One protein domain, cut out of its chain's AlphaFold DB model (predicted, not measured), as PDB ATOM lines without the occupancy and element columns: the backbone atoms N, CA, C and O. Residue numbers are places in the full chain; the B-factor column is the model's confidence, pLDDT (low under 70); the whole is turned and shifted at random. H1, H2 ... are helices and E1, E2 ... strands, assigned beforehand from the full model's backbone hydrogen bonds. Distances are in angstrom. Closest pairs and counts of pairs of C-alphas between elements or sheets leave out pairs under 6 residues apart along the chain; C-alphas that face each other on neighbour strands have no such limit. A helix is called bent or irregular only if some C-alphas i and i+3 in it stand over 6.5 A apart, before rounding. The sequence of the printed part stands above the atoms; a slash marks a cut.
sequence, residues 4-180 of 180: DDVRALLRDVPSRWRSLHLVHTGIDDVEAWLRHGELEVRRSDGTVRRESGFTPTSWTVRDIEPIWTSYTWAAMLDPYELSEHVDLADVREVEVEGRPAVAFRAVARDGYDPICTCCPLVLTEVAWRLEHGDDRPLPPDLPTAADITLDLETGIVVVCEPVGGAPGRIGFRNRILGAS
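Overview. This is residues 4 to 180 of the 180 residues of an uncharacterized protein of Nocardioides sp. YIM 123512 (UniProt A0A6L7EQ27). What is the main picture? One broad, twisted wall of nine antiparallel strands has the short helices H1 and H2 over one face, while H3 only grazes it. H2 has the element centre nearest to the mean of the C-alphas, at 4.1 A. What makes it up? The printed part has 177 residues with three named helices and nine named strands, in the order H1 E1 E2 E3 E4 H2 E5 E6 H3 E7 E8 E9, and its class is mixed, helices and strands. It is compact, with a radius of gyration of the C-alphas of 15.5 A and spans of 43 by 33 by 33 A.

Along the chain. Where are the strands? Across the sheet they are E4, residues 48 to 52; E3, 38 to 43; E2, 30 to 35; E1, 19 to 25; E9, 172 to 179; E8, 157 to 163; E7, 145 to 151; E6, 99 to 108, 27.0 A long; and E5, 86 to 96, 23.3 A long. E5 bends by 74 degrees at residue 93 and E9 by 54 degrees at residue 176. C-alpha 179, where E9 ends, is at (161.566, 154.203, 167.158). Where are the helices? H1, residues 4 to 16, begins with C-alpha 4 at (165.379, 155.501, 191.640), is 17.8 A long and is irregular, with C-alphas 11 and 14 8.0 A apart. H2 is residues 72 to 77 and H3 residues 125 to 132.

Arrangement. How do strands pair? E1 E2 E3 E4 and E7 E8 E9 are meanders, each strand the antiparallel neighbour of the one before. Between them E1 and E9 are antiparallel at 151 degrees, with N 23 and O 175 2.9 A apart, and in the hairpin E5 and E6 N 89 and O 105 are 2.9 A apart. The pairing of E9 is staggered: residues 172 to 173 pair with E8, where N 172 and O 160 are 2.9 A apart, and 173 to 179 with E1. Where are the helices? H1 and H2 are on one face, making two layers, helices on one face of a sheet, at heights of 8.2 A and 8.0 A. The closest C-alphas of H2 and E8 are those of Met 76 and Val 157, 4.7 A; H1 and H2 are close but not clearly touching, Pro 14 and Leu 77 having their closest C-alphas, 7.4 A. H3 only grazes the sheet with residues 125 to 127, and is apart from H1 and H2. What of their backbones? Every O i to N i+4 pair is within hydrogen-bond range in H2 and H3, and 6 of 9 in H1.

Size, cuts and confidence. How large is it? The two C-alphas farthest apart, those of Gly 98 and Asp 135, are 46.3 A apart. Which links are long? E4 to H2, E6 to H3 and H3 to E7 are long, and the printed part has no cut. Where is confidence low? Residues 53 to 62 and 167 to 169 are under 70 in pLDDT.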
ATOM      1  N   ASP A   4     164.290 156.451 191.864       97.44
ATOM      2  CA  ASP A   4     165.379 155.501 191.640       97.44
ATOM      3  C   ASP A   4     165.118 154.653 190.393       97.44
ATOM      4  O   ASP A   4     166.050 154.402 189.621       97.44
ATOM      5  N   ASP A   5     163.852 154.319 190.125       97.38
ATOM      6  CA  ASP A   5     163.423 153.744 188.848       97.38
ATOM      7  C   ASP A   5     163.769 154.673 187.669       97.38
ATOM      8  O   ASP A   5     164.300 154.221 186.649       97.38
ATOM      9  N   VAL A   6     163.516 155.984 187.803       98.12
ATOM     10  CA  VAL A   6     163.880 156.978 186.776       98.12
ATOM     11  C   VAL A   6     165.394 157.014 186.578       98.12
ATOM     12  O   VAL A   6     165.862 156.966 185.442       98.12
ATOM     13  N   ARG A   7     166.193 157.023 187.652       96.75
ATOM     14  CA  ARG A   7     167.663 156.972 187.538       96.75
ATOM     15  C   ARG A   7     168.162 155.695 186.873       96.75
ATOM     16  O   ARG A   7     169.149 155.740 186.141       96.75
ATOM     17  N   ALA A   8     167.511 154.559 187.115       95.00
ATOM     18  CA  ALA A   8     167.825 153.320 186.415       95.00
ATOM     19  C   ALA A   8     167.538 153.444 184.911       95.00
ATOM     20  O   ALA A   8     168.413 153.122 184.113       95.00
ATOM     21  N   LEU A   9     166.382 154.002 184.531       95.81
ATOM     22  CA  LEU A   9     166.040 154.279 183.133       95.81
ATOM     23  C   LEU A   9     167.085 155.173 182.447       95.81
ATOM     24  O   LEU A   9     167.536 154.842 181.352       95.81
ATOM     25  N   LEU A  10     167.494 156.265 183.103       94.62
ATOM     26  CA  LEU A  10     168.466 157.236 182.581       94.62
ATOM     27  C   LEU A  10     169.826 156.609 182.240       94.62
ATOM     28  O   LEU A  10     170.481 157.030 181.292       94.62
ATOM     29  N   ARG A  11     170.259 155.587 182.985       90.94
ATOM     30  CA  ARG A  11     171.545 154.914 182.736       90.94
ATOM     31  C   ARG A  11     171.543 154.044 181.479       90.94
ATOM     32  O   ARG A  11     172.615 153.830 180.912       90.94
ATOM     33  N   ASP A  12     170.368 153.599 181.044       91.00
ATOM     34  CA  ASP A  12     170.208 152.624 179.963       91.00
ATOM     35  C   ASP A  12     169.787 153.259 178.626       91.00
ATOM     36  O   ASP A  12     169.745 152.556 177.612       91.00
ATOM     37  N   VAL A  13     169.483 154.565 178.596       93.31
ATOM     38  CA  VAL A  13     168.882 155.255 177.435       93.31
ATOM     39  C   VAL A  13     169.616 154.995 176.114       93.31
ATOM     40  O   VAL A  13     168.943 154.587 175.166       93.31
ATOM     41  N   PRO A  14     170.958 155.107 176.016       86.00
ATOM     42  CA  PRO A  14     171.653 154.891 174.742       86.00
ATOM     43  C   PRO A  14     171.461 153.492 174.152       86.00
ATOM     44  O   PRO A  14     171.650 153.291 172.962       86.00
ATOM     45  N   SER A  15     171.100 152.502 174.973       91.19
ATOM     46  CA  SER A  15     170.877 151.122 174.526       91.19
ATOM     47  C   SER A  15     169.419 150.811 174.164       91.19
ATOM     48  O   SER A  15     169.136 149.736 173.631       91.19
ATOM     49  N   ARG A  16     168.490 151.727 174.467       95.25
ATOM     50  CA  ARG A  16     167.036 151.528 174.343       95.25
ATOM     51  C   ARG A  16     166.462 151.906 172.988       95.25
ATOM     52  O   ARG A  16     165.319 151.570 172.694       95.25
ATOM     53  N   TRP A  17     167.242 152.584 172.168       95.06
ATOM     54  CA  TRP A  17     166.881 152.931 170.807       95.06
ATOM     55  C   TRP A  17     168.111 152.764 169.919       95.06
ATOM     56  O   TRP A  17     169.241 152.801 170.382       95.06
ATOM     57  N   ARG A  18     167.881 152.525 168.635       93.75
ATOM     58  CA  ARG A  18     168.884 152.435 167.564       93.75
ATOM     59  C   ARG A  18     168.605 153.446 166.472       93.75
ATOM     60  O   ARG A  18     169.521 153.916 165.800       93.75
ATOM     61  N   SER A  19     167.323 153.731 166.254       95.69
ATOM     62  CA  SER A  19     166.889 154.806 165.381       95.69
ATOM     63  C   SER A  19     165.662 155.507 165.937       95.69
ATOM     64  O   SER A  19     164.834 154.889 166.607       95.69
ATOM     65  N   LEU A  20     165.562 156.802 165.649       97.25
ATOM     66  CA  LEU A  20     164.441 157.649 166.031       97.25
ATOM     67  C   LEU A  20     163.994 158.464 164.822       97.25
ATOM     68  O   LEU A  20     164.809 158.958 164.047       97.25
ATOM     69  N   HIS A  21     162.690 158.643 164.684       98.06
ATOM     70  CA  HIS A  21     162.078 159.629 163.805       98.06
ATOM     71  C   HIS A  21     161.176 160.491 164.674       98.06
ATOM     72  O   HIS A  21     160.256 159.970 165.301       98.06
ATOM     73  N   LEU A  22     161.454 161.788 164.760       97.25
ATOM     74  CA  LEU A  22     160.731 162.694 165.646       97.25
ATOM     75  C   LEU A  22     160.433 164.041 164.994       97.25
ATOM     76  O   LEU A  22     161.094 164.455 164.046       97.25
ATOM     77  N   VAL A  23     159.434 164.734 165.532       97.50
ATOM     78  CA  VAL A  23     159.228 166.171 165.329       97.50
ATOM     79  C   VAL A  23     159.644 166.880 166.607       97.50
ATOM     80  O   VAL A  23     159.078 166.606 167.665       97.50
ATOM     81  N   HIS A  24     160.624 167.767 166.495       96.00
ATOM     82  CA  HIS A  24     161.104 168.630 167.563       96.00
ATOM     83  C   HIS A  24     160.444 170.003 167.444       96.00
ATOM     84  O   HIS A  24     160.426 170.595 166.365       96.00
ATOM     85  N   THR A  25     159.927 170.508 168.557       94.06
ATOM     86  CA  THR A  25     159.392 171.865 168.694       94.06
ATOM     87  C   THR A  25     160.162 172.569 169.802       94.06
ATOM     88  O   THR A  25     160.224 172.047 170.916       94.06
ATOM     89  N   GLY A  26     160.759 173.727 169.517       90.44
ATOM     90  CA  GLY A  26     161.698 174.381 170.435       90.44
ATOM     91  C   GLY A  26     162.288 175.670 169.866       90.44
ATOM     92  O   GLY A  26     161.554 176.541 169.410       90.44
ATOM     93  N   ILE A  27     163.621 175.808 169.896       85.25
ATOM     94  CA  ILE A  27     164.315 176.949 169.254       85.25
ATOM     95  C   ILE A  27     164.066 176.957 167.742       85.25
ATOM     96  O   ILE A  27     163.906 178.018 167.142       85.25
ATOM     97  N   ASP A  28     164.081 175.771 167.135       88.06
ATOM     98  CA  ASP A  28     163.850 175.557 165.710       88.06
ATOM     99  C   ASP A  28     162.948 174.332 165.548       88.06
ATOM    100  O   ASP A  28     163.275 173.250 166.042       88.06
ATOM    101  N   ASP A  29     161.819 174.512 164.868       92.62
ATOM    102  CA  ASP A  29     160.825 173.461 164.671       92.62
ATOM    103  C   ASP A  29     161.209 172.609 163.464       92.62
ATOM    104  O   ASP A  29     161.203 173.069 162.315       92.62
ATOM    105  N   VAL A  30     161.546 171.347 163.722       95.94
ATOM    106  CA  VAL A  30     162.123 170.463 162.712       95.94
ATOM    107  C   VAL A  30     161.617 169.035 162.823       95.94
ATOM    108  O   VAL A  30     161.230 168.558 163.886       95.94
ATOM    109  N   GLU A  31     161.665 168.319 161.710       98.12
ATOM    110  CA  GLU A  31     161.524 166.869 161.679       98.12
ATOM    111  C   GLU A  31     162.909 166.238 161.556       98.12
ATOM    112  O   GLU A  31     163.716 166.691 160.745       98.12
ATOM    113  N   ALA A  32     163.201 165.218 162.356       97.06
ATOM    114  CA  ALA A  32     164.526 164.628 162.437       97.06
ATOM    115  C   ALA A  32     164.500 163.101 162.374       97.06
ATOM    116  O   ALA A  32     163.630 162.457 162.961       97.06
ATOM    117  N   TRP A  33     165.502 162.541 161.701       97.12
ATOM    118  CA  TRP A  33     165.824 161.118 161.674       97.12
ATOM    119  C   TRP A  33     167.197 160.924 162.294       97.12
ATOM    120  O   TRP A  33     168.168 161.541 161.858       97.12
ATOM    121  N   LEU A  34     167.268 160.065 163.302       93.94
ATOM    122  CA  LEU A  34     168.474 159.819 164.072       93.94
ATOM    123  C   LEU A  34     168.844 158.344 164.047       93.94
ATOM    124  O   LEU A  34     167.979 157.464 164.077       93.94
ATOM    125  N   ARG A  35     170.147 158.102 164.042       92.38
ATOM    126  CA  ARG A  35     170.814 156.860 164.438       92.38
ATOM    127  C   ARG A  35     172.038 157.263 165.245       92.38
ATOM    128  O   ARG A  35     172.476 158.402 165.129       92.38
ATOM    129  N   HIS A  36     172.617 156.342 166.004       87.75
ATOM    130  CA  HIS A  36     173.850 156.655 166.726       87.75
ATOM    131  C   HIS A  36     174.908 157.247 165.788       87.75
ATOM    132  O   HIS A  36     175.311 156.607 164.813       87.75
ATOM    133  N   GLY A  37     175.325 158.482 166.070       85.81
ATOM    134  CA  GLY A  37     176.315 159.204 165.270       85.81
ATOM    135  C   GLY A  37     175.810 159.804 163.948       85.81
ATOM    136  O   GLY A  37     176.599 160.461 163.265       85.81
ATOM    137  N   GLU A  38     174.530 159.655 163.596       90.75
ATOM    138  CA  GLU A  38     173.921 160.214 162.380       90.75
ATOM    139  C   GLU A  38     172.639 161.001 162.687       90.75
ATOM    140  O   GLU A  38     171.727 160.518 163.356       90.75
ATOM    141  N   LEU A  39     172.531 162.199 162.116       92.88
ATOM    142  CA  LEU A  39     171.351 163.048 162.231       92.88
ATOM    143  C   LEU A  39     170.999 163.638 160.868       92.88
ATOM    144  O   LEU A  39     171.813 164.298 160.227       92.88
ATOM    145  N   GLU A  40     169.757 163.452 160.444       95.81
ATOM    146  CA  GLU A  40     169.151 164.172 159.331       95.81
ATOM    147  C   GLU A  40     168.012 165.040 159.859       95.81
ATOM    148  O   GLU A  40     167.147 164.556 160.580       95.81
ATOM    149  N   VAL A  41     167.998 166.316 159.481       96.19
ATOM    150  CA  VAL A  41     166.993 167.296 159.894       96.19
ATOM    151  C   VAL A  41     166.344 167.904 158.663       96.19
ATOM    152  O   VAL A  41     167.036 168.367 157.754       96.19
ATOM    153  N   ARG A  42     165.013 167.952 158.657       97.50
ATOM    154  CA  ARG A  42     164.189 168.649 157.676       97.50
ATOM    155  C   ARG A  42     163.455 169.809 158.341       97.50
ATOM    156  O   ARG A  42     162.669 169.616 159.266       97.50
ATOM    157  N   ARG A  43     163.684 171.012 157.818       93.56
ATOM    158  CA  ARG A  43     162.944 172.224 158.186       93.56
ATOM    159  C   ARG A  43     161.612 172.319 157.450       93.56
ATOM    160  O   ARG A  43     161.403 171.691 156.411       93.56
ATOM    161  N   SER A  44     160.731 173.174 157.963       89.12
ATOM    162  CA  SER A  44     159.430 173.483 157.356       89.12
ATOM    163  C   SER A  44     159.529 174.113 155.960       89.12
ATOM    164  O   SER A  44     158.633 173.923 155.141       89.12
ATOM    165  N   ASP A  45     160.634 174.799 155.653       90.62
ATOM    166  CA  ASP A  45     160.928 175.347 154.321       90.62
ATOM    167  C   ASP A  45     161.416 174.288 153.308       90.62
ATOM    168  O   ASP A  45     161.671 174.604 152.146       90.62
ATOM    169  N   GLY A  46     161.530 173.026 153.735       90.69
ATOM    170  CA  GLY A  46     161.999 171.904 152.927       90.69
ATOM    171  C   GLY A  46     163.519 171.730 152.905       90.69
ATOM    172  O   GLY A  46     164.002 170.771 152.300       90.69
ATOM    173  N   THR A  47     164.283 172.603 153.569       93.69
ATOM    174  CA  THR A  47     165.738 172.462 153.686       93.69
ATOM    175  C   THR A  47     166.078 171.207 154.482       93.69
ATOM    176  O   THR A  47     165.561 170.999 155.580       93.69
ATOM    177  N   VAL A  48     166.989 170.394 153.941       95.81
ATOM    178  CA  VAL A  48     167.508 169.190 154.598       95.81
ATOM    179  C   VAL A  48     168.975 169.390 154.951       95.81
ATOM    180  O   VAL A  48     169.773 169.797 154.105       95.81
ATOM    181  N   ARG A  49     169.340 169.063 156.188       93.50
ATOM    182  CA  ARG A  49     170.720 169.070 156.673       93.50
ATOM    183  C   ARG A  49     171.061 167.722 157.293       93.50
ATOM    184  O   ARG A  49     170.218 167.103 157.929       93.50
ATOM    185  N   ARG A  50     172.293 167.271 157.069       92.88
ATOM    186  CA  ARG A  50     172.830 166.028 157.624       92.88
ATOM    187  C   ARG A  50     174.067 166.345 158.440       92.88
ATOM    188  O   ARG A  50     174.913 167.104 157.977       92.88
ATOM    189  N   GLU A  51     174.145 165.749 159.614       84.62
ATOM    190  CA  GLU A  51     175.276 165.812 160.526       84.62
ATOM    191  C   GLU A  51     175.722 164.382 160.825       84.62
ATOM    192  O   GLU A  51     174.898 163.481 161.003       84.62
ATOM    193  N   SER A  52     177.031 164.164 160.854       80.25
ATOM    194  CA  SER A  52     177.627 162.863 161.152       80.25
ATOM    195  C   SER A  52     178.799 163.064 162.093       80.25
ATOM    196  O   SER A  52     179.774 163.706 161.700       80.25
ATOM    197  N   GLY A  53     178.706 162.496 163.293       62.72
ATOM    198  CA  GLY A  53     179.711 162.634 164.341       62.72
ATOM    199  C   GLY A  53     179.858 164.067 164.861       62.72
ATOM    200  O   GLY A  53     180.021 165.029 164.115       62.72
ATOM    201  N   PHE A  54     179.860 164.209 166.180       58.41
ATOM    202  CA  PHE A  54     180.406 165.388 166.838       58.41
ATOM    203  C   PHE A  54     181.626 164.944 167.634       58.41
ATOM    204  O   PHE A  54     181.566 163.961 168.366       58.41
ATOM    205  N   THR A  55     182.736 165.668 167.513       46.78
ATOM    206  CA  THR A  55     183.772 165.605 168.546       46.78
ATOM    207  C   THR A  55     183.233 166.411 169.731       46.78
ATOM    208  O   THR A  55     182.972 167.604 169.542       46.78
ATOM    209  N   PRO A  56     183.012 165.812 170.917       47.97
ATOM    210  CA  PRO A  56     182.422 166.519 172.048       47.97
ATOM    211  C   PRO A  56     183.246 167.753 172.427       47.97
ATOM    212  O   PRO A  56     184.477 167.694 172.467       47.97
ATOM    213  N   THR A  57     182.579 168.856 172.775       43.16
ATOM    214  CA  THR A  57     183.202 169.932 173.560       43.16
ATOM    215  C   THR A  57     182.748 169.860 175.021       43.16
ATOM    216  O   THR A  57     182.207 170.826 175.545       43.16
ATOM    217  N   SER A  58     182.956 168.712 175.671       43.28
ATOM    218  CA  SER A  58     183.097 168.557 177.130       43.28
ATOM    219  C   SER A  58     183.770 167.199 177.426       43.28
ATOM    220  O   SER A  58     183.666 166.258 176.643       43.28
ATOM    221  N   TRP A  59     184.605 167.137 178.467       48.47
ATOM    222  CA  TRP A  59     185.824 166.309 178.500       48.47
ATOM    223  C   TRP A  59     185.744 164.947 179.213       48.47
ATOM    224  O   TRP A  59     186.806 164.345 179.378       48.47
ATOM    225  N   THR A  60     184.591 164.436 179.667       53.41
ATOM    226  CA  THR A  60     184.681 163.483 180.800       53.41
ATOM    227  C   THR A  60     183.949 162.145 180.811       53.41
ATOM    228  O   THR A  60     184.386 161.341 181.632       53.41
ATOM    229  N   VAL A  61     182.955 161.783 179.980       56.31
ATOM    230  CA  VAL A  61     182.299 160.466 180.234       56.31
ATOM    231  C   VAL A  61     181.846 159.644 179.020       56.31
ATOM    232  O   VAL A  61     181.997 158.422 179.081       56.31
ATOM    233  N   ARG A  62     181.297 160.213 177.933       66.12
ATOM    234  CA  ARG A  62     180.668 159.408 176.856       66.12
ATOM    235  C   ARG A  62     180.748 160.049 175.470       66.12
ATOM    236  O   ARG A  62     180.878 161.266 175.355       66.12
ATOM    237  N   ASP A  63     180.644 159.212 174.438       72.38
ATOM    238  CA  ASP A  63     180.352 159.665 173.075       72.38
ATOM    239  C   ASP A  63     178.980 160.351 173.068       72.38
ATOM    240  O   ASP A  63     178.035 159.847 173.674       72.38
ATOM    241  N   ILE A  64     178.872 161.504 172.404       78.38
ATOM    242  CA  ILE A  64     177.614 162.253 172.310       78.38
ATOM    243  C   ILE A  64     176.965 162.060 170.944       78.38
ATOM    244  O   ILE A  64     177.646 161.945 169.920       78.38
ATOM    245  N   GLU A  65     175.637 162.094 170.927       83.06
ATOM    246  CA  GLU A  65     174.881 162.089 169.680       83.06
ATOM    247  C   GLU A  65     175.082 163.386 168.877       83.06
ATOM    248  O   GLU A  65     175.366 164.444 169.456       83.06
ATOM    249  N   PRO A  66     174.922 163.348 167.539       81.62
ATOM    250  CA  PRO A  66     174.982 164.548 166.721       81.62
ATOM    251  C   PRO A  66     173.913 165.556 167.136       81.62
ATOM    252  O   PRO A  66     172.783 165.205 167.479       81.62
ATOM    253  N   ILE A  67     174.267 166.834 167.047       85.19
ATOM    254  CA  ILE A  67     173.419 167.923 167.522       85.19
ATOM    255  C   ILE A  67     172.793 168.704 166.370       85.19
ATOM    256  O   ILE A  67     173.423 168.955 165.341       85.19
ATOM    257  N   TRP A  68     171.567 169.182 166.583       85.88
ATOM    258  CA  TRP A  68     170.981 170.245 165.775       85.88
ATOM    259  C   TRP A  68     171.051 171.559 166.540       85.88
ATOM    260  O   TRP A  68     170.308 171.769 167.493       85.88
ATOM    261  N   THR A  69     171.922 172.476 166.115       83.62
ATOM    262  CA  THR A  69     172.046 173.862 166.625       83.62
ATOM    263  C   THR A  69     172.417 174.048 168.108       83.62
ATOM    264  O   THR A  69     172.905 175.121 168.452       83.62
ATOM    265  N   SER A  70     172.239 173.044 168.973       85.50
ATOM    266  CA  SER A  70     172.485 173.110 170.418       85.50
ATOM    267  C   SER A  70     172.771 171.728 171.018       85.50
ATOM    268  O   SER A  70     172.175 170.731 170.608       85.50
ATOM    269  N   TYR A  71     173.608 171.686 172.063       87.56
ATOM    270  CA  TYR A  71     173.879 170.491 172.874       87.56
ATOM    271  C   TYR A  71     172.660 169.942 173.622       87.56
ATOM    272  O   TYR A  71     172.677 168.783 174.029       87.56
ATOM    273  N   THR A  72     171.572 170.709 173.723       89.06
ATOM    274  CA  THR A  72     170.291 170.208 174.238       89.06
ATOM    275  C   THR A  72     169.796 168.985 173.452       89.06
ATOM    276  O   THR A  72     169.149 168.117 174.028       89.06
ATOM    277  N   TRP A  73     170.152 168.864 172.163       90.12
ATOM    278  CA  TRP A  73     169.855 167.672 171.359       90.12
ATOM    279  C   TRP A  73     170.592 166.426 171.848       90.12
ATOM    280  O   TRP A  73     169.984 165.371 171.963       90.12
ATOM    281  N   ALA A  74     171.876 166.538 172.185       89.06
ATOM    282  CA  ALA A  74     172.598 165.417 172.779       89.06
ATOM    283  C   ALA A  74     172.012 165.074 174.159       89.06
ATOM    284  O   ALA A  74     171.740 163.910 174.441       89.06
ATOM    285  N   ALA A  75     171.723 166.094 174.975       91.62
ATOM    286  CA  ALA A  75     171.174 165.909 176.317       91.62
ATOM    287  C   ALA A  75     169.781 165.270 176.322       91.62
ATOM    288  O   ALA A  75     169.492 164.453 177.186       91.62
ATOM    289  N   MET A  76     168.914 165.568 175.350       94.44
ATOM    290  CA  MET A  76     167.608 164.904 175.270       94.44
ATOM    291  C   MET A  76     167.699 163.439 174.811       94.44
ATOM    292  O   MET A  76     166.791 162.673 175.124       94.44
ATOM    293  N   LEU A  77     168.751 163.053 174.075       93.75
ATOM    294  CA  LEU A  77     168.940 161.705 173.516       93.75
ATOM    295  C   LEU A  77     169.670 160.749 174.469       93.75
ATOM    296  O   LEU A  77     169.359 159.560 174.475       93.75
ATOM    297  N   ASP A  78     170.596 161.268 175.278       91.88
ATOM    298  CA  ASP A  78     171.237 160.573 176.405       91.88
ATOM    299  C   ASP A  78     171.198 161.477 177.655       91.88
ATOM    300  O   ASP A  78     172.180 162.155 177.962       91.88
ATOM    301  N   PRO A  79     170.066 161.536 178.384       94.62
ATOM    302  CA  PRO A  79     169.867 162.445 179.517       94.62
ATOM    303  C   PRO A  79     170.612 162.027 180.797       94.62
ATOM    304  O   PRO A  79     170.092 162.179 181.905       94.62
ATOM    305  N   TYR A  80     171.844 161.519 180.683       91.00
ATOM    306  CA  TYR A  80     172.636 161.049 181.825       91.00
ATOM    307  C   TYR A  80     172.863 162.142 182.878       91.00
ATOM    308  O   TYR A  80     172.995 161.824 184.058       91.00
ATOM    309  N   GLU A  81     172.872 163.417 182.480       92.62
ATOM    310  CA  GLU A  81     173.026 164.559 183.391       92.62
ATOM    311  C   GLU A  81     171.923 164.626 184.464       92.62
ATOM    312  O   GLU A  81     172.102 165.254 185.500       92.62
ATOM    313  N   LEU A  82     170.792 163.941 184.262       96.12
ATOM    314  CA  LEU A  82     169.712 163.836 185.246       96.12
ATOM    315  C   LEU A  82     169.934 162.723 186.288       96.12
ATOM    316  O   LEU A  82     169.137 162.581 187.216       96.12
ATOM    317  N   SER A  83     170.963 161.889 186.115       93.81
ATOM    318  CA  SER A  83     171.158 160.668 186.908       93.81
ATOM    319  C   SER A  83     171.863 160.898 188.246       93.81
ATOM    320  O   SER A  83     171.592 160.170 189.202       93.81
ATOM    321  N   GLU A  84     172.702 161.930 188.335       92.69
ATOM    322  CA  GLU A  84     173.536 162.253 189.494       92.69
ATOM    323  C   GLU A  84     173.430 163.747 189.816       92.69
ATOM    324  O   GLU A  84     173.292 164.575 188.920       92.69
ATOM    325  N   HIS A  85     173.493 164.101 191.103       96.31
ATOM    326  CA  HIS A  85     173.433 165.497 191.571       96.31
ATOM    327  C   HIS A  85     172.211 166.301 191.070       96.31
ATOM    328  O   HIS A  85     172.243 167.530 190.969       96.31
ATOM    329  N   VAL A  86     171.101 165.603 190.817       98.06
ATOM    330  CA  VAL A  86     169.795 166.181 190.486       98.06
ATOM    331  C   VAL A  86     168.731 165.572 191.397       98.06
ATOM    332  O   VAL A  86     168.580 164.346 191.496       98.06
ATOM    333  N   ASP A  87     167.974 166.442 192.062       98.25
ATOM    334  CA  ASP A  87     166.793 166.032 192.814       98.25
ATOM    335  C   ASP A  87     165.626 165.828 191.853       98.25
ATOM    336  O   ASP A  87     165.273 166.736 191.096       98.25
ATOM    337  N   LEU A  88     165.014 164.644 191.922       98.50
ATOM    338  CA  LEU A  88     163.829 164.276 191.154       98.50
ATOM    339  C   LEU A  88     162.626 164.232 192.100       98.50
ATOM    340  O   LEU A  88     162.596 163.435 193.040       98.50
ATOM    341  N   ALA A  89     161.645 165.093 191.858       98.19
ATOM    342  CA  ALA A  89     160.422 165.207 192.648       98.19
ATOM    343  C   ALA A  89     159.177 165.061 191.764       98.19
ATOM    344  O   ALA A  89     159.265 165.104 190.538       98.19
ATOM    345  N   ASP A  90     158.011 164.895 192.392       97.69
ATOM    346  CA  ASP A  90     156.711 164.809 191.709       97.69
ATOM    347  C   ASP A  90     156.668 163.751 190.586       97.69
ATOM    348  O   ASP A  90     156.007 163.937 189.562       97.69
ATOM    349  N   VAL A  91     157.393 162.641 190.774       98.69
ATOM    350  CA  VAL A  91     157.497 161.555 189.792       98.69
ATOM    351  C   VAL A  91     156.127 160.923 189.574       98.69
ATOM    352  O   VAL A  91     155.473 160.472 190.518       98.69
ATOM    353  N   ARG A  92     155.692 160.876 188.317       98.50
ATOM    354  CA  ARG A  92     154.392 160.330 187.927       98.50
ATOM    355  C   ARG A  92     154.448 159.699 186.546       98.50
ATOM    356  O   ARG A  92     155.018 160.255 185.611       98.50
ATOM    357  N   GLU A  93     153.799 158.554 186.413       98.56
ATOM    358  CA  GLU A  93     153.549 157.938 185.111       98.56
ATOM    359  C   GLU A  93     152.482 158.745 184.361       98.56
ATOM    360  O   GLU A  93     151.501 159.216 184.946       98.56
ATOM    361  N   VAL A  94     152.707 158.951 183.068       98.56
ATOM    362  CA  VAL A  94     151.859 159.747 182.177       98.56
ATOM    363  C   VAL A  94     151.792 159.098 180.797       98.56
ATOM    364  O   VAL A  94     152.506 158.144 180.500       98.56
ATOM    365  N   GLU A  95     150.949 159.648 179.930       98.06
ATOM    366  CA  GLU A  95     150.924 159.311 178.511       98.06
ATOM    367  C   GLU A  95     151.190 160.578 177.690       98.06
ATOM    368  O   GLU A  95     150.606 161.632 177.957       98.06
ATOM    369  N   VAL A  96     152.076 160.482 176.698       96.44
ATOM    370  CA  VAL A  96     152.380 161.560 175.749       96.44
ATOM    371  C   VAL A  96     152.135 161.035 174.343       96.44
ATOM    372  O   VAL A  96     152.825 160.129 173.894       96.44
ATOM    373  N   GLU A  97     151.144 161.595 173.643       93.25
ATOM    374  CA  GLU A  97     150.804 161.208 172.260       93.25
ATOM    375  C   GLU A  97     150.558 159.689 172.094       93.25
ATOM    376  O   GLU A  97     150.966 159.087 171.102       93.25
ATOM    377  N   GLY A  98     149.917 159.047 173.079       95.81
ATOM    378  CA  GLY A  98     149.655 157.601 173.067       95.81
ATOM    379  C   GLY A  98     150.835 156.722 173.491       95.81
ATOM    380  O   GLY A  98     150.741 155.498 173.398       95.81
ATOM    381  N   ARG A  99     151.952 157.313 173.937       97.25
ATOM    382  CA  ARG A  99     153.150 156.591 174.387       97.25
ATOM    383  C   ARG A  99     153.298 156.669 175.913       97.25
ATOM    384  O   ARG A  99     153.169 157.767 176.465       97.25
ATOM    385  N   PRO A 100     153.575 155.546 176.606       98.25
ATOM    386  CA  PRO A 100     153.868 155.556 178.036       98.25
ATOM    387  C   PRO A 100     155.100 156.408 178.340       98.25
ATOM    388  O   PRO A 100     156.137 156.277 177.690       98.25
ATOM    389  N   ALA A 101     154.997 157.256 179.353       98.62
ATOM    390  CA  ALA A 101     156.036 158.202 179.725       98.62
ATOM    391  C   ALA A 101     156.095 158.393 181.250       98.62
ATOM    392  O   ALA A 101     155.180 158.017 181.984       98.62
ATOM    393  N   VAL A 102     157.178 158.994 181.737       98.81
ATOM    394  CA  VAL A 102     157.323 159.416 183.135       98.81
ATOM    395  C   VAL A 102     157.661 160.896 183.187       98.81
ATOM    396  O   VAL A 102     158.609 161.340 182.547       98.81
ATOM    397  N   ALA A 103     156.872 161.657 183.941       98.75
ATOM    398  CA  ALA A 103     157.089 163.076 184.184       98.75
ATOM    399  C   ALA A 103     157.600 163.304 185.609       98.75
ATOM    400  O   ALA A 103     157.164 162.625 186.540       98.75
ATOM    401  N   PHE A 104     158.496 164.271 185.781       98.81
ATOM    402  CA  PHE A 104     159.054 164.657 187.076       98.81
ATOM    403  C   PHE A 104     159.587 166.090 187.038       98.81
ATOM    404  O   PHE A 104     159.848 166.652 185.972       98.81
ATOM    405  N   ARG A 105     159.784 166.669 188.222       98.56
ATOM    406  CA  ARG A 105     160.492 167.934 188.402       98.56
ATOM    407  C   ARG A 105     161.948 167.675 188.758       98.56
ATOM    408  O   ARG A 105     162.220 166.964 189.721       98.56
ATOM    409  N   ALA A 106     162.858 168.285 188.009       98.44
ATOM    410  CA  ALA A 106     164.298 168.196 188.199       98.44
ATOM    411  C   ALA A 106     164.868 169.502 188.769       98.44
ATOM    412  O   ALA A 106     164.600 170.588 188.246       98.44
ATOM    413  N   VAL A 107     165.686 169.398 189.819       97.75
ATOM    414  CA  VAL A 107     166.423 170.525 190.411       97.75
ATOM    415  C   VAL A 107     167.900 170.163 190.498       97.75
ATOM    416  O   VAL A 107     168.264 169.225 191.207       97.75
ATOM    417  N   ALA A 108     168.753 170.910 189.796       97.19
ATOM    418  CA  ALA A 108     170.196 170.701 189.849       97.19
ATOM    419  C   ALA A 108     170.752 171.079 191.229       97.19
ATOM    420  O   ALA A 108     170.327 172.067 191.840       97.19
ATOM    421  N   ARG A 109     171.708 170.287 191.711       97.44
ATOM    422  CA  ARG A 109     172.410 170.471 192.986       97.44
ATOM    423  C   ARG A 109     173.911 170.586 192.759       97.44
ATOM    424  O   ARG A 109     174.405 170.342 191.661       97.44
ATOM    425  N   ASP A 110     174.636 170.940 193.813       95.31
ATOM    426  CA  ASP A 110     176.097 170.950 193.799       95.31
ATOM    427  C   ASP A 110     176.631 169.595 193.305       95.31
ATOM    428  O   ASP A 110     176.252 168.535 193.813       95.31
ATOM    429  N   GLY A 111     177.501 169.651 192.295       92.50
ATOM    430  CA  GLY A 111     178.016 168.480 191.582       92.50
ATOM    431  C   GLY A 111     177.269 168.119 190.293       92.50
ATOM    432  O   GLY A 111     177.662 167.153 189.649       92.50
ATOM    433  N   TYR A 112     176.229 168.869 189.901       95.00
ATOM    434  CA  TYR A 112     175.556 168.689 188.607       95.00
ATOM    435  C   TYR A 112     176.562 168.745 187.451       95.00
ATOM    436  O   TYR A 112     177.346 169.690 187.352       95.00
ATOM    437  N   ASP A 113     176.517 167.734 186.585       91.50
ATOM    438  CA  ASP A 113     177.432 167.545 185.457       91.50
ATOM    439  C   ASP A 113     176.634 167.543 184.139       91.50
ATOM    440  O   ASP A 113     176.268 166.475 183.638       91.50
ATOM    441  N   PRO A 114     176.263 168.728 183.611       91.75
ATOM    442  CA  PRO A 114     175.511 168.824 182.366       91.75
ATOM    443  C   PRO A 114     176.373 168.473 181.154       91.75
ATOM    444  O   PRO A 114     177.575 168.742 181.134       91.75
ATOM    445  N   ILE A 115     175.740 167.999 180.078       88.25
ATOM    446  CA  ILE A 115     176.441 167.709 178.813       88.25
ATOM    447  C   ILE A 115     177.137 168.966 178.270       88.25
ATOM    448  O   ILE A 115     178.298 168.913 177.854       88.25
ATOM    449  N   CYS A 116     176.437 170.107 178.293       87.81
ATOM    450  CA  CYS A 116     177.029 171.436 178.127       87.81
ATOM    451  C   CYS A 116     176.545 172.356 179.240       87.81
ATOM    452  O   CYS A 116     175.342 172.568 179.391       87.81
ATOM    453  N   THR A 117     177.477 173.017 179.922       87.81
ATOM    454  CA  THR A 117     177.197 174.100 180.880       87.81
ATOM    455  C   THR A 117     176.410 175.255 180.248       87.81
ATOM    456  O   THR A 117     175.579 175.885 180.899       87.81
ATOM    457  N   CYS A 118     176.598 175.470 178.946       86.75
ATOM    458  CA  CYS A 118     175.915 176.472 178.139       86.75
ATOM    459  C   CYS A 118     174.458 176.128 177.767       86.75
ATOM    460  O   CYS A 118     173.670 177.026 177.461       86.75
ATOM    461  N   CYS A 119     174.108 174.838 177.714       89.12
ATOM    462  CA  CYS A 119     172.834 174.319 177.190       89.12
ATOM    463  C   CYS A 119     172.319 173.106 178.003       89.12
ATOM    464  O   CYS A 119     171.996 172.078 177.399       89.12
ATOM    465  N   PRO A 120     172.250 173.197 179.345       92.69
ATOM    466  CA  PRO A 120     171.798 172.101 180.206       92.69
ATOM    467  C   PRO A 120     170.291 171.846 180.037       92.69
ATOM    468  O   PRO A 120     169.545 172.775 179.712       92.69
ATOM    469  N   LEU A 121     169.807 170.638 180.349       94.44
ATOM    470  CA  LEU A 121     168.364 170.402 180.518       94.44
ATOM    471  C   LEU A 121     167.839 171.155 181.746       94.44
ATOM    472  O   LEU A 121     166.751 171.729 181.714       94.44
ATOM    473  N   VAL A 122     168.624 171.197 182.829       95.62
ATOM    474  CA  VAL A 122     168.233 171.820 184.103       95.62
ATOM    475  C   VAL A 122     168.923 173.178 184.269       95.62
ATOM    476  O   VAL A 122     169.821 173.365 185.095       95.62
ATOM    477  N   LEU A 123     168.495 174.160 183.465       93.00
ATOM    478  CA  LEU A 123     169.016 175.532 183.502       93.00
ATOM    479  C   LEU A 123     168.594 176.268 184.783       93.00
ATOM    480  O   LEU A 123     167.559 176.929 184.828       93.00
ATOM    481  N   THR A 124     169.433 176.180 185.811       93.06
ATOM    482  CA  THR A 124     169.231 176.795 187.134       93.06
ATOM    483  C   THR A 124     170.458 177.595 187.566       93.06
ATOM    484  O   THR A 124     171.412 177.737 186.797       93.06
ATOM    485  N   GLU A 125     170.455 178.124 188.796       94.69
ATOM    486  CA  GLU A 125     171.628 178.782 189.388       94.69
ATOM    487  C   GLU A 125     172.886 177.919 189.280       94.69
ATOM    488  O   GLU A 125     173.899 178.416 188.800       94.69
ATOM    489  N   VAL A 126     172.815 176.633 189.630       95.31
ATOM    490  CA  VAL A 126     173.978 175.736 189.583       95.31
ATOM    491  C   VAL A 126     174.606 175.727 188.188       95.31
ATOM    492  O   VAL A 126     175.795 175.993 188.039       95.31
ATOM    493  N   ALA A 127     173.799 175.515 187.145       92.69
ATOM    494  CA  ALA A 127     174.298 175.514 185.774       92.69
ATOM    495  C   ALA A 127     174.830 176.885 185.327       92.69
ATOM    496  O   ALA A 127     175.853 176.971 184.651       92.69
ATOM    497  N   TRP A 128     174.170 177.975 185.736       93.81
ATOM    498  CA  TRP A 128     174.642 179.328 185.445       93.81
ATOM    499  C   TRP A 128     176.029 179.589 186.036       93.81
ATOM    500  O   TRP A 128     176.876 180.173 185.357       93.81
ATOM    501  N   ARG A 129     176.255 179.157 187.279       95.25
ATOM    502  CA  ARG A 129     177.535 179.283 187.985       95.25
ATOM    503  C   ARG A 129     178.620 178.426 187.345       95.25
ATOM    504  O   ARG A 129     179.722 178.926 187.157       95.25
ATOM    505  N   LEU A 130     178.293 177.201 186.930       93.00
ATOM    506  CA  LEU A 130     179.221 176.332 186.197       93.00
ATOM    507  C   LEU A 130     179.722 176.982 184.898       93.00
ATOM    508  O   LEU A 130     180.911 176.925 184.606       93.00
ATOM    509  N   GLU A 131     178.835 177.634 184.141       91.62
ATOM    510  CA  GLU A 131     179.199 178.301 182.884       91.62
ATOM    511  C   GLU A 131     179.945 179.628 183.100       91.62
ATOM    512  O   GLU A 131     180.886 179.954 182.378       91.62
ATOM    513  N   HIS A 132     179.512 180.435 184.070       92.94
ATOM    514  CA  HIS A 132     179.917 181.840 184.153       92.94
ATOM    515  C   HIS A 132     180.798 182.194 185.356       92.94
ATOM    516  O   HIS A 132     181.281 183.329 185.430       92.94
ATOM    517  N   GLY A 133     180.987 181.264 186.289       94.50
ATOM    518  CA  GLY A 133     181.682 181.466 187.555       94.50
ATOM    519  C   GLY A 133     180.834 182.115 188.657       94.50
ATOM    520  O   GLY A 133     179.784 182.729 188.424       94.50
ATOM    521  N   ASP A 134     181.335 182.011 189.888       93.62
ATOM    522  CA  ASP A 134     180.638 182.440 191.111       93.62
ATOM    523  C   ASP A 134     180.571 183.961 191.299       93.62
ATOM    524  O   ASP A 134     179.683 184.479 191.983       93.62
ATOM    525  N   ASP A 135     181.446 184.707 190.635       94.88
ATOM    526  CA  ASP A 135     181.495 186.163 190.765       94.88
ATOM    527  C   ASP A 135     180.457 186.878 189.884       94.88
ATOM    528  O   ASP A 135     180.152 188.057 190.096       94.88
ATOM    529  N   ARG A 136     179.889 186.194 188.880       93.19
ATOM    530  CA  ARG A 136     178.951 186.819 187.941       93.19
ATOM    531  C   ARG A 136     177.535 186.866 188.526       93.19
ATOM    532  O   ARG A 136     177.003 185.814 188.862       93.19
ATOM    533  N   PRO A 137     176.862 188.032 188.584       93.94
ATOM    534  CA  PRO A 137     175.497 188.119 189.101       93.94
ATOM    535  C   PRO A 137     174.536 187.151 188.403       93.94
ATOM    536  O   PRO A 137     174.618 186.955 187.186       93.94
ATOM    537  N   LEU A 138     173.601 186.588 189.171       91.94
ATOM    538  CA  LEU A 138     172.526 185.774 188.617       91.94
ATOM    539  C   LEU A 138     171.581 186.643 187.780       91.94
ATOM    540  O   LEU A 138     171.236 187.754 188.201       91.94
ATOM    541  N   PRO A 139     171.101 186.145 186.631       90.50
ATOM    542  CA  PRO A 139     169.975 186.746 185.948       90.50
ATOM    543  C   PRO A 139     168.758 186.752 186.885       90.50
ATOM    544  O   PRO A 139     168.485 185.723 187.504       90.50
ATOM    545  N   PRO A 140     167.999 187.858 186.965       86.94
ATOM    546  CA  PRO A 140     166.831 187.945 187.845       86.94
ATOM    547  C   PRO A 140     165.756 186.906 187.496       86.94
ATOM    548  O   PRO A 140     165.023 186.457 188.371       86.94
ATOM    549  N   ASP A 141     165.720 186.478 186.233       88.94
ATOM    550  CA  ASP A 141     164.696 185.590 185.695       88.94
ATOM    551  C   ASP A 141     165.265 184.206 185.339       88.94
ATOM    552  O   ASP A 141     164.926 183.615 184.305       88.94
ATOM    553  N   LEU A 142     166.209 183.716 186.143       90.50
ATOM    554  CA  LEU A 142     166.758 182.371 186.002       90.50
ATOM    555  C   LEU A 142     165.733 181.331 186.505       90.50
ATOM    556  O   LEU A 142     165.155 181.537 187.574       90.50
ATOM    557  N   PRO A 143     165.483 180.230 185.770       93.88
ATOM    558  CA  PRO A 143     164.604 179.172 186.252       93.88
ATOM    559  C   PRO A 143     165.150 178.519 187.524       93.88
ATOM    560  O   PRO A 143     166.356 178.502 187.775       93.88
ATOM    561  N   THR A 144     164.252 177.958 188.328       94.44
ATOM    562  CA  THR A 144     164.608 177.275 189.584       94.44
ATOM    563  C   THR A 144     164.573 175.755 189.464       94.44
ATOM    564  O   THR A 144     165.117 175.064 190.319       94.44
ATOM    565  N   ALA A 145     163.914 175.233 188.429       96.56
ATOM    566  CA  ALA A 145     163.795 173.809 188.135       96.56
ATOM    567  C   ALA A 145     163.459 173.601 186.647       96.56
ATOM    568  O   ALA A 145     163.240 174.573 185.919       96.56
ATOM    569  N   ALA A 146     163.360 172.345 186.220       96.88
ATOM    570  CA  ALA A 146     162.780 171.958 184.938       96.88
ATOM    571  C   ALA A 146     161.727 170.857 185.134       96.88
ATOM    572  O   ALA A 146     161.939 169.924 185.909       96.88
ATOM    573  N   ASP A 147     160.604 170.964 184.434       97.81
ATOM    574  CA  ASP A 147     159.644 169.880 184.267       97.81
ATOM    575  C   ASP A 147     160.053 169.040 183.066       97.81
ATOM    576  O   ASP A 147     160.109 169.524 181.935       97.81
ATOM    577  N   ILE A 148     160.371 167.775 183.329       98.50
ATOM    578  CA  ILE A 148     160.928 166.848 182.350       98.50
ATOM    579  C   ILE A 148     159.978 165.670 182.197       98.50
ATOM    580  O   ILE A 148     159.403 165.181 183.168       98.50
ATOM    581  N   THR A 149     159.797 165.213 180.961       98.75
ATOM    582  CA  THR A 149     159.092 163.966 180.658       98.75
ATOM    583  C   THR A 149     159.960 163.079 179.782       98.75
ATOM    584  O   THR A 149     160.431 163.529 178.738       98.75
ATOM    585  N   LEU A 150     160.144 161.824 180.191       98.69
ATOM    586  CA  LEU A 150     160.853 160.793 179.435       98.69
ATOM    587  C   LEU A 150     159.854 159.823 178.809       98.69
ATOM    588  O   LEU A 150     158.907 159.399 179.470       98.69
ATOM    589  N   ASP A 151     160.084 159.433 177.561       98.62
ATOM    590  CA  ASP A 151     159.387 158.299 176.949       98.62
ATOM    591  C   ASP A 151     159.886 156.992 177.587       98.62
ATOM    592  O   ASP A 151     161.087 156.749 177.637       98.62
ATOM    593  N   LEU A 152     158.993 156.138 178.095       98.19
ATOM    594  CA  LEU A 152     159.401 154.935 178.839       98.19
ATOM    595  C   LEU A 152     159.976 153.829 177.951       98.19
ATOM    596  O   LEU A 152     160.648 152.929 178.458       98.19
ATOM    597  N   GLU A 153     159.698 153.854 176.649       97.06
ATOM    598  CA  GLU A 153     160.213 152.868 175.700       97.06
ATOM    599  C   GLU A 153     161.659 153.212 175.322       97.06
ATOM    600  O   GLU A 153     162.568 152.411 175.542       97.06
ATOM    601  N   THR A 154     161.887 154.434 174.850       97.81
ATOM    602  CA  THR A 154     163.189 154.891 174.341       97.81
ATOM    603  C   THR A 154     164.082 155.507 175.415       97.81
ATOM    604  O   THR A 154     165.298 155.458 175.290       97.81
ATOM    605  N   GLY A 155     163.505 156.069 176.478       97.50
ATOM    606  CA  GLY A 155     164.216 156.775 177.545       97.50
ATOM    607  C   GLY A 155     164.582 158.231 177.233       97.50
ATOM    608  O   GLY A 155     165.077 158.921 178.121       97.50
ATOM    609  N   ILE A 156     164.332 158.721 176.012       97.50
ATOM    610  CA  ILE A 156     164.676 160.098 175.622       97.50
ATOM    611  C   ILE A 156     163.745 161.120 176.280       97.50
ATOM    612  O   ILE A 156     162.592 160.822 176.611       97.50
ATOM    613  N   VAL A 157     164.208 162.364 176.384       98.25
ATOM    614  CA  VAL A 157     163.390 163.488 176.851       98.25
ATOM    615  C   VAL A 157     162.408 163.909 175.756       98.25
ATOM    616  O   VAL A 157     162.802 164.383 174.691       98.25
ATOM    617  N   VAL A 158     161.109 163.779 176.026       98.31
ATOM    618  CA  VAL A 158     160.026 164.201 175.118       98.31
ATOM    619  C   VAL A 158     159.407 165.543 175.485       98.31
ATOM    620  O   VAL A 158     158.790 166.174 174.632       98.31
ATOM    621  N   VAL A 159     159.594 166.014 176.717       97.88
ATOM    622  CA  VAL A 159     159.229 167.372 177.149       97.88
ATOM    623  C   VAL A 159     160.297 167.878 178.107       97.88
ATOM    624  O   VAL A 159     160.694 167.144 179.010       97.88
ATOM    625  N   CYS A 160     160.724 169.123 177.929       97.25
ATOM    626  CA  CYS A 160     161.541 169.851 178.892       97.25
ATOM    627  C   CYS A 160     161.039 171.290 178.969       97.25
ATOM    628  O   CYS A 160     161.103 172.021 177.982       97.25
ATOM    629  N   GLU A 161     160.548 171.703 180.132       95.38
ATOM    630  CA  GLU A 161     160.003 173.040 180.355       95.38
ATOM    631  C   GLU A 161     160.655 173.684 181.587       95.38
ATOM    632  O   GLU A 161     160.617 173.105 182.673       95.38
ATOM    633  N   PRO A 162     161.264 174.876 181.469       94.44
ATOM    634  CA  PRO A 162     161.802 175.572 182.630       94.44
ATOM    635  C   PRO A 162     160.681 176.002 183.585       94.44
ATOM    636  O   PRO A 162     159.641 176.515 183.173       94.44
ATOM    637  N   VAL A 163     160.922 175.837 184.885       94.44
ATOM    638  CA  VAL A 163     160.003 176.236 185.953       94.44
ATOM    639  C   VAL A 163     160.484 177.549 186.557       94.44
ATOM    640  O   VAL A 163     161.568 177.627 187.145       94.44
ATOM    641  N   GLY A 164     159.652 178.581 186.430       88.31
ATOM    642  CA  GLY A 164     160.013 179.953 186.783       88.31
ATOM    643  C   GLY A 164     160.887 180.628 185.719       88.31
ATOM    644  O   GLY A 164     161.136 180.084 184.645       88.31
ATOM    645  N   GLY A 165     161.352 181.839 186.023       79.50
ATOM    646  CA  GLY A 165     162.134 182.656 185.097       79.50
ATOM    647  C   GLY A 165     161.304 183.379 184.026       79.50
ATOM    648  O   GLY A 165     160.076 183.460 184.104       79.50
ATOM    649  N   ALA A 166     161.995 183.967 183.045       71.25
ATOM    650  CA  ALA A 166     161.370 184.805 182.023       71.25
ATOM    651  C   ALA A 166     160.635 183.949 180.975       71.25
ATOM    652  O   ALA A 166     161.175 182.924 180.545       71.25
ATOM    653  N   PRO A 167     159.457 184.392 180.489       58.53
ATOM    654  CA  PRO A 167     158.784 183.753 179.362       58.53
ATOM    655  C   PRO A 167     159.717 183.656 178.149       58.53
ATOM    656  O   PRO A 167     160.387 184.627 177.801       58.53
ATOM    657  N   GLY A 168     159.752 182.494 177.494       55.06
ATOM    658  CA  GLY A 168     160.578 182.274 176.302       55.06
ATOM    659  C   GLY A 168     162.002 181.780 176.571       55.06
ATOM    660  O   GLY A 168     162.767 181.626 175.620       55.06
ATOM    661  N   ARG A 169     162.374 181.480 177.828       64.31
ATOM    662  CA  ARG A 169     163.522 180.592 178.075       64.31
ATOM    663  C   ARG A 169     163.200 179.190 177.556       64.31
ATOM    664  O   ARG A 169     162.076 178.714 177.672       64.31
ATOM    665  N   ILE A 170     164.195 178.591 176.915       71.94
ATOM    666  CA  ILE A 170     164.020 177.552 175.902       71.94
ATOM    667  C   ILE A 170     163.595 176.230 176.551       71.94
ATOM    668  O   ILE A 170     164.425 175.502 177.088       71.94
ATOM    669  N   GLY A 171     162.300 175.934 176.488       90.19
ATOM    670  CA  GLY A 171     161.790 174.572 176.585       90.19
ATOM    671  C   GLY A 171     161.700 173.923 175.204       90.19
ATOM    672  O   GLY A 171     161.851 174.593 174.178       90.19
ATOM    673  N   PHE A 172     161.437 172.622 175.173       95.06
ATOM    674  CA  PHE A 172     161.187 171.892 173.937       95.06
ATOM    675  C   PHE A 172     160.226 170.719 174.145       95.06
ATOM    676  O   PHE A 172     160.015 170.238 175.262       95.06
ATOM    677  N   ARG A 173     159.681 170.225 173.032       96.81
ATOM    678  CA  ARG A 173     158.880 169.002 172.953       96.81
ATOM    679  C   ARG A 173     159.343 168.150 171.776       96.81
ATOM    680  O   ARG A 173     159.525 168.666 170.679       96.81
ATOM    681  N   ASN A 174     159.466 166.843 171.988       97.50
ATOM    682  CA  ASN A 174     159.697 165.862 170.935       97.50
ATOM    683  C   ASN A 174     158.476 164.958 170.800       97.50
ATOM    684  O   ASN A 174     158.054 164.307 171.754       97.50
ATOM    685  N   ARG A 175     157.928 164.881 169.591       98.00
ATOM    686  CA  ARG A 175     156.917 163.888 169.231       98.00
ATOM    687  C   ARG A 175     157.578 162.771 168.441       98.00
ATOM    688  O   ARG A 175     158.026 163.004 167.322       98.00
ATOM    689  N   ILE A 176     157.607 161.570 169.006       98.19
ATOM    690  CA  ILE A 176     158.175 160.382 168.361       98.19
ATOM    691  C   ILE A 176     157.188 159.872 167.303       98.19
ATOM    692  O   ILE A 176     156.052 159.524 167.616       98.19
ATOM    693  N   LEU A 177     157.627 159.846 166.047       97.94
ATOM    694  CA  LEU A 177     156.908 159.283 164.901       97.94
ATOM    695  C   LEU A 177     157.289 157.816 164.646       97.94
ATOM    696  O   LEU A 177     156.488 157.061 164.099       97.94
ATOM    697  N   GLY A 178     158.490 157.407 165.063       96.69
ATOM    698  CA  GLY A 178     158.956 156.023 165.019       96.69
ATOM    699  C   GLY A 178     160.228 155.819 165.842       96.69
ATOM    700  O   GLY A 178     161.045 156.731 165.957       96.69
ATOM    701  N   ALA A 179     160.387 154.624 166.408       95.44
ATOM    702  CA  ALA A 179     161.566 154.203 167.158       95.44
ATOM    703  C   ALA A 179     161.819 152.701 166.943       95.44
ATOM    704  O   ALA A 179     160.879 151.953 166.658       95.44
ATOM    705  N   SER A 180     163.077 152.267 167.046       91.94
ATOM    706  CA  SER A 180     163.505 150.860 166.920       91.94
ATOM    707  C   SER A 180     164.715 150.561 167.778       91.94
ATOM    708  O   SER A 180     165.549 151.492 167.833       91.94
TER     709      SER A 180